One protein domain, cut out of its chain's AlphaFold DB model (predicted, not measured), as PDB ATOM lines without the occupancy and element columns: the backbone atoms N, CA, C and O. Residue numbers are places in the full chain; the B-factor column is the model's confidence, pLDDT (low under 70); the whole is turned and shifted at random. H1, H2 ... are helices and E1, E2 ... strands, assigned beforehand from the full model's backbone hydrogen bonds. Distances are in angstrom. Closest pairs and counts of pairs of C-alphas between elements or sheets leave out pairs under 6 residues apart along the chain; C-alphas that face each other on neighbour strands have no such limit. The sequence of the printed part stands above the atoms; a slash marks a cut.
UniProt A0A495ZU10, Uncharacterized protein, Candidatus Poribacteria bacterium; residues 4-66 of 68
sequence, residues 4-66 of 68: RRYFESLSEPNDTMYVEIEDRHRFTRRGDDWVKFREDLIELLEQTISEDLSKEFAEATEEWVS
ATOM      1  N   ARG A   4      45.953  23.189 -42.736       92.25
ATOM      2  CA  ARG A   4      46.984  22.732 -43.675       92.25
ATOM      3  C   ARG A   4      47.372  21.302 -43.352       92.25
ATOM      4  O   ARG A   4      47.624  20.979 -42.196       92.25
ATOM      5  N   ARG A   5      47.476  20.465 -44.385       90.94
ATOM      6  CA  ARG A   5      47.982  19.093 -44.282       90.94
ATOM      7  C   ARG A   5      49.155  18.872 -45.232       90.94
ATOM      8  O   ARG A   5      49.135  19.378 -46.352       90.94
ATOM      9  N   TYR A   6      50.180  18.157 -44.780       89.69
ATOM     10  CA  TYR A   6      51.347  17.804 -45.595       89.69
ATOM     11  C   TYR A   6      52.036  16.541 -45.073       89.69
ATOM     12  O   TYR A   6      51.855  16.150 -43.920       89.69
ATOM     13  N   PHE A   7      52.843  15.919 -45.932       87.81
ATOM     14  CA  PHE A   7      53.702  14.791 -45.587       87.81
ATOM     15  C   PHE A   7      55.162  15.230 -45.488       87.81
ATOM     16  O   PHE A   7      55.630  16.036 -46.292       87.81
ATOM     17  N   GLU A   8      55.901  14.634 -44.558       82.06
ATOM     18  CA  GLU A   8      57.360  14.567 -44.624       82.06
ATOM     19  C   GLU A   8      57.751  13.103 -44.841       82.06
ATOM     20  O   GLU A   8      57.564  12.263 -43.954       82.06
ATOM     21  N   SER A   9      58.243  12.791 -46.045       71.75
ATOM     22  CA  SER A   9      58.781  11.469 -46.362       71.75
ATOM     23  C   SER A   9      60.284  11.467 -46.118       71.75
ATOM     24  O   SER A   9      61.046  12.138 -46.814       71.75
ATOM     25  N   LEU A  10      60.718  10.709 -45.110       62.94
ATOM     26  CA  LEU A  10      62.135  10.483 -44.806       62.94
ATOM     27  C   LEU A  10      62.659   9.166 -45.416       62.94
ATOM     28  O   LEU A  10      63.753   8.729 -45.063       62.94
ATOM     29  N   SER A  11      61.936   8.595 -46.392       57.06
ATOM     30  CA  SER A  11      62.003   7.221 -46.944       57.06
ATOM     31  C   SER A  11      61.009   6.272 -46.252       57.06
ATOM     32  O   SER A  11      61.002   6.154 -45.021       57.06
ATOM     33  N   GLU A  12      60.165   5.593 -47.040       56.31
ATOM     34  CA  GLU A  12      59.210   4.576 -46.563       56.31
ATOM     35  C   GLU A  12      59.898   3.536 -45.654       56.31
ATOM     36  O   GLU A  12      61.055   3.174 -45.910       56.31
ATOM     37  N   PRO A  13      59.237   3.019 -44.593       55.53
ATOM     38  CA  PRO A  13      57.821   3.146 -44.203       55.53
ATOM     39  C   PRO A  13      57.548   4.218 -43.117       55.53
ATOM     40  O   PRO A  13      56.672   4.043 -42.272       55.53
ATOM     41  N   ASN A  14      58.333   5.301 -43.068       64.00
ATOM     42  CA  ASN A  14      58.269   6.294 -41.982       64.00
ATOM     43  C   ASN A  14      57.585   7.615 -42.366       64.00
ATOM     44  O   ASN A  14      57.871   8.646 -41.748       64.00
ATOM     45  N   ASP A  15      56.700   7.602 -43.362       77.12
ATOM     46  CA  ASP A  15      55.991   8.813 -43.771       77.12
ATOM     47  C   ASP A  15      55.207   9.390 -42.588       77.12
ATOM     48  O   ASP A  15      54.478   8.698 -41.865       77.12
ATOM     49  N   THR A  16      55.449  10.677 -42.342       88.69
ATOM     50  CA  THR A  16      54.835  11.410 -41.241       88.69
ATOM     51  C   THR A  16      53.838  12.402 -41.818       88.69
ATOM     52  O   THR A  16      54.207  13.306 -42.566       88.69
ATOM     53  N   MET A  17      52.571  12.219 -41.461       91.19
ATOM     54  CA  MET A  17      51.478  13.144 -41.731       91.19
ATOM     55  C   MET A  17      51.506  14.285 -40.723       91.19
ATOM     56  O   MET A  17      51.654  14.051 -39.520       91.19
ATOM     57  N   TYR A  18      51.285  15.503 -41.202       93.44
ATOM     58  CA  TYR A  18      51.163  16.710 -40.395       93.44
ATOM     59  C   TYR A  18      49.830  17.398 -40.666       93.44
ATOM     60  O   TYR A  18      49.421  17.516 -41.821       93.44
ATOM     61  N   VAL A  19      49.198  17.901 -39.605       94.62
ATOM     62  CA  VAL A  19      48.042  18.803 -39.666       94.62
ATOM     63  C   VAL A  19      48.343  20.044 -38.841       94.62
ATOM     64  O   VAL A  19      48.775  19.942 -37.694       94.62
ATOM     65  N   GLU A  20      48.115  21.215 -39.423       94.75
ATOM     66  CA  GLU A  20      48.237  22.511 -38.766       94.75
ATOM     67  C   GLU A  20      46.902  23.254 -38.817       94.75
ATOM     68  O   GLU A  20      46.314  23.402 -39.889       94.75
ATOM     69  N   ILE A  21      46.436  23.719 -37.659       93.94
ATOM     70  CA  ILE A  21      45.175  24.445 -37.483       93.94
ATOM     71  C   ILE A  21      45.493  25.873 -37.043       93.94
ATOM     72  O   ILE A  21      46.159  26.071 -36.020       93.94
ATOM     73  N   GLU A  22      45.002  26.856 -37.803       90.25
ATOM     74  CA  GLU A  22      45.101  28.296 -37.494       90.25
ATOM     75  C   GLU A  22      46.540  28.782 -37.215       90.25
ATOM     76  O   GLU A  22      46.746  29.707 -36.430       90.25
ATOM     77  N   ASP A  23      47.548  28.122 -37.801       88.12
ATOM     78  CA  ASP A  23      48.978  28.380 -37.558       88.12
ATOM     79  C   ASP A  23      49.370  28.302 -36.054       88.12
ATOM     80  O   ASP A  23      50.351  28.900 -35.604       88.12
ATOM     81  N   ARG A  24      48.570  27.590 -35.237       88.75
ATOM     82  CA  ARG A  24      48.703  27.508 -33.767       88.75
ATOM     83  C   ARG A  24      48.854  26.088 -33.254       88.75
ATOM     84  O   ARG A  24      49.677  25.840 -32.374       88.75
ATOM     85  N   HIS A  25      48.041  25.169 -33.763       91.25
ATOM     86  CA  HIS A  25      48.040  23.782 -33.313       91.25
ATOM     87  C   HIS A  25      48.624  22.900 -34.402       91.25
ATOM     88  O   HIS A  25      48.120  22.895 -35.520       91.25
ATOM     89  N   ARG A  26      49.681  22.155 -34.071       93.19
ATOM     90  CA  ARG A  26      50.340  21.224 -34.988       93.19
ATOM     91  C   ARG A  26      50.249  19.812 -34.433       93.19
ATOM     92  O   ARG A  26      50.695  19.557 -33.317       93.19
ATOM     93  N   PHE A  27      49.722  18.902 -35.240       93.88
ATOM     94  CA  PHE A  27      49.573  17.492 -34.914       93.88
ATOM     95  C   PHE A  27      50.295  16.631 -35.938       93.88
ATOM     96  O   PHE A  27      50.404  17.002 -37.108       93.88
ATOM     97  N   THR A  28      50.787  15.476 -35.496       92.81
ATOM     98  CA  THR A  28      51.577  14.574 -36.337       92.81
ATOM     99  C   THR A  28      51.194  13.129 -36.109       92.81
ATOM    100  O   THR A  28      51.000  12.725 -34.960       92.81
ATOM    101  N   ARG A  29      51.188  12.327 -37.170       89.19
ATOM    102  CA  ARG A  29      50.926  10.892 -37.091       89.19
ATOM    103  C   ARG A  29      51.738  10.140 -38.143       89.19
ATOM    104  O   ARG A  29      51.977  10.658 -39.226       89.19
ATOM    105  N   ARG A  30      52.147   8.906 -37.837       87.62
ATOM    106  CA  ARG A  30      52.728   7.992 -38.834       87.62
ATOM    107  C   ARG A  30      51.641   7.277 -39.631       87.62
ATOM    108  O   ARG A  30      50.670   6.806 -39.034       87.62
ATOM    109  N   GLY A  31      51.858   7.140 -40.934       83.44
ATOM    110  CA  GLY A  31      50.957   6.458 -41.865       83.44
ATOM    111  C   GLY A  31      50.514   7.366 -43.007       83.44
ATOM    112  O   GLY A  31      51.092   8.428 -43.212       83.44
ATOM    113  N   ASP A  32      49.480   6.936 -43.719       82.88
ATOM    114  CA  ASP A  32      48.950   7.544 -44.945       82.88
ATOM    115  C   ASP A  32      47.415   7.724 -44.933       82.88
ATOM    116  O   ASP A  32      46.844   8.298 -45.857       82.88
ATOM    117  N   ASP A  33      46.743   7.276 -43.870       89.31
ATOM    118  CA  ASP A  33      45.288   7.345 -43.719       89.31
ATOM    119  C   ASP A  33      44.832   8.695 -43.134       89.31
ATOM    120  O   ASP A  33      44.766   8.895 -41.912       89.31
ATOM    121  N   TRP A  34      44.509   9.637 -44.026       90.00
ATOM    122  CA  TRP A  34      43.986  10.958 -43.662       90.00
ATOM    123  C   TRP A  34      42.596  10.919 -43.032       90.00
ATOM    124  O   TRP A  34      42.301  11.777 -42.197       90.00
ATOM    125  N   VAL A  35      41.758   9.942 -43.390       92.69
ATOM    126  CA  VAL A  35      40.409   9.803 -42.826       92.69
ATOM    127  C   VAL A  35      40.527   9.448 -41.352       92.69
ATOM    128  O   VAL A  35      39.995  10.155 -40.497       92.69
ATOM    129  N   LYS A  36      41.331   8.432 -41.037       91.56
ATOM    130  CA  LYS A  36      41.569   8.042 -39.649       91.56
ATOM    131  C   LYS A  36      42.306   9.124 -38.866       91.56
ATOM    132  O   LYS A  36      42.039   9.319 -37.686       91.56
ATOM    133  N   PHE A  37      43.243   9.848 -39.486       92.81
ATOM    134  CA  PHE A  37      43.902  10.968 -38.808       92.81
ATOM    135  C   PHE A  37      42.914  12.100 -38.489       92.81
ATOM    136  O   PHE A  37      42.970  12.662 -37.398       92.81
ATOM    137  N   ARG A  38      41.966  12.396 -39.382       94.31
ATOM    138  CA  ARG A  38      40.890  13.357 -39.112       94.31
ATOM    139  C   ARG A  38      40.023  12.930 -37.932       94.31
ATOM    140  O   ARG A  38      39.784  13.753 -37.056       94.31
ATOM    141  N   GLU A  39      39.553  11.686 -37.916       95.31
ATOM    142  CA  GLU A  39      38.702  11.163 -36.836       95.31
ATOM    143  C   GLU A  39      39.402  11.260 -35.475       95.31
ATOM    144  O   GLU A  39      38.851  11.843 -34.542       95.31
ATOM    145  N   ASP A  40      40.656  10.800 -35.403       94.69
ATOM    146  CA  ASP A  40      41.462  10.872 -34.181       94.69
ATOM    147  C   ASP A  40      41.678  12.330 -33.724       94.69
ATOM    148  O   ASP A  40      41.705  12.619 -32.526       94.69
ATOM    149  N   LEU A  41      41.834  13.275 -34.663       95.12
ATOM    150  CA  LEU A  41      41.988  14.694 -34.333       95.12
ATOM    151  C   LEU A  41      40.700  15.333 -33.823       95.12
ATOM    152  O   LEU A  41      40.775  16.124 -32.890       95.12
ATOM    153  N   ILE A  42      39.539  14.998 -34.383       96.56
ATOM    154  CA  ILE A  42      38.243  15.497 -33.892       96.56
ATOM    155  C   ILE A  42      38.059  15.105 -32.422       96.56
ATOM    156  O   ILE A  42      37.771  15.967 -31.586       96.56
ATOM    157  N   GLU A  43      38.309  13.835 -32.093       96.75
ATOM    158  CA  GLU A  43      38.228  13.339 -30.717       96.75
ATOM    159  C   GLU A  43      39.252  14.039 -29.807       96.75
ATOM    160  O   GLU A  43      38.919  14.497 -28.710       96.75
ATOM    161  N   LEU A  44      40.496  14.192 -30.274       95.88
ATOM    162  CA  LEU A  44      41.547  14.859 -29.510       95.88
ATOM    163  C   LEU A  44      41.200  16.323 -29.211       95.88
ATOM    164  O   LEU A  44      41.376  16.774 -28.077       95.88
ATOM    165  N   LEU A  45      40.727  17.075 -30.207       95.88
ATOM    166  CA  LEU A  45      40.361  18.483 -30.050       95.88
ATOM    167  C   LEU A  45      39.215  18.644 -29.051       95.88
ATOM    168  O   LEU A  45      39.289  19.527 -28.195       95.88
ATOM    169  N   GLU A  46      38.215  17.763 -29.113       96.75
ATOM    170  CA  GLU A  46      37.073  17.765 -28.198       96.75
ATOM    171  C   GLU A  46      37.514  17.509 -26.751       96.75
ATOM    172  O   GLU A  46      37.124  18.241 -25.841       96.75
ATOM    173  N   GLN A  47      38.379  16.513 -26.535       96.00
ATOM    174  CA  GLN A  47      38.820  16.110 -25.197       96.00
ATOM    175  C   GLN A  47      39.850  17.058 -24.573       96.00
ATOM    176  O   GLN A  47      39.938  17.141 -23.346       96.00
ATOM    177  N   THR A  48      40.673  17.727 -25.387       94.44
ATOM    178  CA  THR A  48      41.862  18.443 -24.889       94.44
ATOM    179  C   THR A  48      41.835  19.950 -25.087       94.44
ATOM    180  O   THR A  48      42.495  20.653 -24.320       94.44
ATOM    181  N   ILE A  49      41.104  20.459 -26.084       91.56
ATOM    182  CA  ILE A  49      41.096  21.888 -26.417       91.56
ATOM    183  C   ILE A  49      39.709  22.487 -26.202       91.56
ATOM    184  O   ILE A  49      39.526  23.259 -25.260       91.56
ATOM    185  N   SER A  50      38.744  22.156 -27.059       94.06
ATOM    186  CA  SER A  50      37.341  22.542 -26.896       94.06
ATOM    187  C   SER A  50      36.426  21.793 -27.867       94.06
ATOM    188  O   SER A  50      36.797  21.480 -28.999       94.06
ATOM    189  N   GLU A  51      35.184  21.577 -27.433       95.62
ATOM    190  CA  GLU A  51      34.111  21.025 -28.268       95.62
ATOM    191  C   GLU A  51      33.825  21.911 -29.495       95.62
ATOM    192  O   GLU A  51      33.646  21.402 -30.598       95.62
ATOM    193  N   ASP A  52      33.844  23.239 -29.332       95.81
ATOM    194  CA  ASP A  52      33.614  24.178 -30.439       95.81
ATOM    195  C   ASP A  52      34.702  24.066 -31.517       95.81
ATOM    196  O   ASP A  52      34.387  23.983 -32.703       95.81
ATOM    197  N   LEU A  53      35.980  23.976 -31.121       93.44
ATOM    198  CA  LEU A  53      37.084  23.814 -32.070       93.44
ATOM    199  C   LEU A  53      37.002  22.470 -32.800       93.44
ATOM    200  O   LEU A  53      37.297  22.401 -33.991       93.44
ATOM    201  N   SER A  54      36.591  21.412 -32.096       96.44
ATOM    202  CA  SER A  54      36.360  20.096 -32.697       96.44
ATOM    203  C   SER A  54      35.276  20.147 -33.778       96.44
ATOM    204  O   SER A  54      35.493  19.652 -34.887       96.44
ATOM    205  N   LYS A  55      34.151  20.826 -33.512       96.56
ATOM    206  CA  LYS A  55      33.071  21.021 -34.494       96.56
ATOM    207  C   LYS A  55      33.529  21.836 -35.698       96.56
ATOM    208  O   LYS A  55      33.338  21.397 -36.830       96.56
ATOM    209  N   GLU A  56      34.186  22.972 -35.470       95.62
ATOM    210  CA  GLU A  56      34.701  23.807 -36.561       95.62
ATOM    211  C   GLU A  56      35.725  23.052 -37.426       95.62
ATOM    212  O   GLU A  56      35.729  23.189 -38.651       95.62
ATOM    213  N   PHE A  57      36.582  22.229 -36.809       95.44
ATOM    214  CA  PHE A  57      37.524  21.377 -37.533       95.44
ATOM    215  C   PHE A  57      36.805  20.288 -38.335       95.44
ATOM    216  O   PHE A  57      37.147  20.064 -39.496       95.44
ATOM    217  N   ALA A  58      35.795  19.631 -37.756       95.56
ATOM    218  CA  ALA A  58      35.019  18.596 -38.431       95.56
ATOM    219  C   ALA A  58      34.314  19.133 -39.688       95.56
ATOM    220  O   ALA A  58      34.375  18.480 -40.732       95.56
ATOM    221  N   GLU A  59      33.713  20.323 -39.605       95.38
ATOM    222  CA  GLU A  59      33.077  21.011 -40.735       95.38
ATOM    223  C   GLU A  59      34.105  21.428 -41.795       95.38
ATOM    224  O   GLU A  59      33.933  21.152 -42.980       95.38
ATOM    225  N   ALA A  60      35.223  22.033 -41.379       93.81
ATOM    226  CA  ALA A  60      36.262  22.502 -42.296       93.81
ATOM    227  C   ALA A  60      37.017  21.373 -43.019       93.81
ATOM    228  O   ALA A  60      37.732  21.635 -43.982       93.81
ATOM    229  N   THR A  61      36.893  20.131 -42.548       93.94
ATOM    230  CA  THR A  61      37.594  18.960 -43.093       93.94
ATOM    231  C   THR A  61      36.643  17.880 -43.611       93.94
ATOM    232  O   THR A  61      37.073  16.754 -43.844       93.94
ATOM    233  N   GLU A  62      35.354  18.186 -43.799       92.44
ATOM    234  CA  GLU A  62      34.357  17.235 -44.318       92.44
ATOM    235  C   GLU A  62      34.792  16.607 -45.657       92.44
ATOM    236  O   GLU A  62      34.614  15.408 -45.876       92.44
ATOM    237  N   GLU A  63      35.462  17.383 -46.516       88.62
ATOM    238  CA  GLU A  63      35.943  16.927 -47.825       88.62
ATOM    239  C   GLU A  63      36.985  15.797 -47.747       88.62
ATOM    240  O   GLU A  63      37.095  15.005 -48.682       88.62
ATOM    241  N   TRP A  64      37.699  15.647 -46.622       87.12
ATOM    242  CA  TRP A  64      38.706  14.589 -46.456       87.12
ATOM    243  C   TRP A  64      38.070  13.195 -46.443       87.12
ATOM    244  O   TRP A  64      38.737  12.212 -46.745       87.12
ATOM    245  N   VAL A  65      36.779  13.105 -46.109       78.12
ATOM    246  CA  VAL A  65      36.015  11.847 -46.093       78.12
ATOM    247  C   VAL A  65      35.687  11.370 -47.517       78.12
ATOM    248  O   VAL A  65      35.375  10.201 -47.717       78.12
ATOM    249  N   SER A  66      35.765  12.259 -48.514       64.38
ATOM    250  CA  SER A  66      35.346  11.990 -49.898       64.38
ATOM    251  C   SER A  66      36.501  11.782 -50.883       64.38
ATOM    252  O   SER A  66      36.244  11.591 -52.067       64.38
TER     253      SER A  66
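Overview. This is residues 4 to 66 of the 68 residues of an uncharacterized protein of Candidatus Poribacteria bacterium (UniProt A0A495ZU10). A small three-stranded sheet, E1, E2 and E3, is covered on one face by the helix H1, while its other face is bare of named helices. H2 folds back beside H1 as a helical hairpin without being on the sheet, and the short H3 turns back to the beginning of H1. The printed part has 63 residues, with three named strands followed by three named helices, in the order E1, E2, E3, H1, H2, H3. The sheet's order is E1, E2, E3, all antiparallel, and the class is mixed, helices and strands. The whole is compact, with a radius of gyration of the C-alphas of 11.9 A and spans of 37 by 26 by 18 A.

Arrangement. E1, residues 4 to 8, and E2, residues 16 to 21, form an antiparallel hairpin at 159 degrees; N 4 and O 20 are within hydrogen-bond range at 2.9 A, as are N 18 and O 6 at 2.9 A. E2 and E3, residues 25 to 30, form the next antiparallel hairpin at 161 degrees, with N 19 and O 27 at 2.9 A and N 27 and O 19 at 2.8 A. The three strands make a meander, each strand the antiparallel neighbour of the one before. E2 is the inner strand. The sheet is only just strongly twisted, its C-alphas lying up to 4.0 A off the best plane. H1, residues 34 to 48, is on the sheet at a height of 10.1 A, giving two layers, a helix on one face of a sheet. It is over E2 and E3 and runs slantwise to the strands, at 49 degrees to E2 on the local plane. The closest C-alphas of E3 and H1 are those of Arg 29 and Phe 37, 7.2 A apart. H2, residues 51 to 60, touches H1 at a shallow tilt of 21 degrees, opposite ways, a helical hairpin; their closest C-alphas are those of Leu 45 and Ser 54, 5.1 A apart. H2 and E2 are apart, but only just, at 8.2 A. H3, residues 62 to 66, touches H1 at residues 34 to 38 alone, closest at the C-alphas of Val 35 and Val 65, 5.8 A apart. H2 and H3 meet only through their link. In H1 and H2 every O i to N i+4 pair is within hydrogen-bond range; in H3 0 of 1 is, beside 2 of 2 O i to N i+3 pairs.

Along the chain. E1 begins at C-alpha 4, (46.984, 22.732, -43.675), and is 13.2 A long. E2 measures 16.7 A and E3 17.4 A. H1 begins at C-alpha 34, (43.986, 10.958, -43.662), and is 20.3 A long; H2 measures 14.3 A. H3 is 7.7 A long and ends at C-alpha 66, (35.346, 11.990, -49.898).

Size, cuts and confidence. The C-alphas farthest apart are those of Ser 11 and Asp 52, at 37.0 A. The printed part has no cut. No link is long: E1 to E2 is short, with 7 residues, and the others are tight. The mean pLDDT of the printed part is 88.5; residues 10 to 14 and residue 66 are under 70.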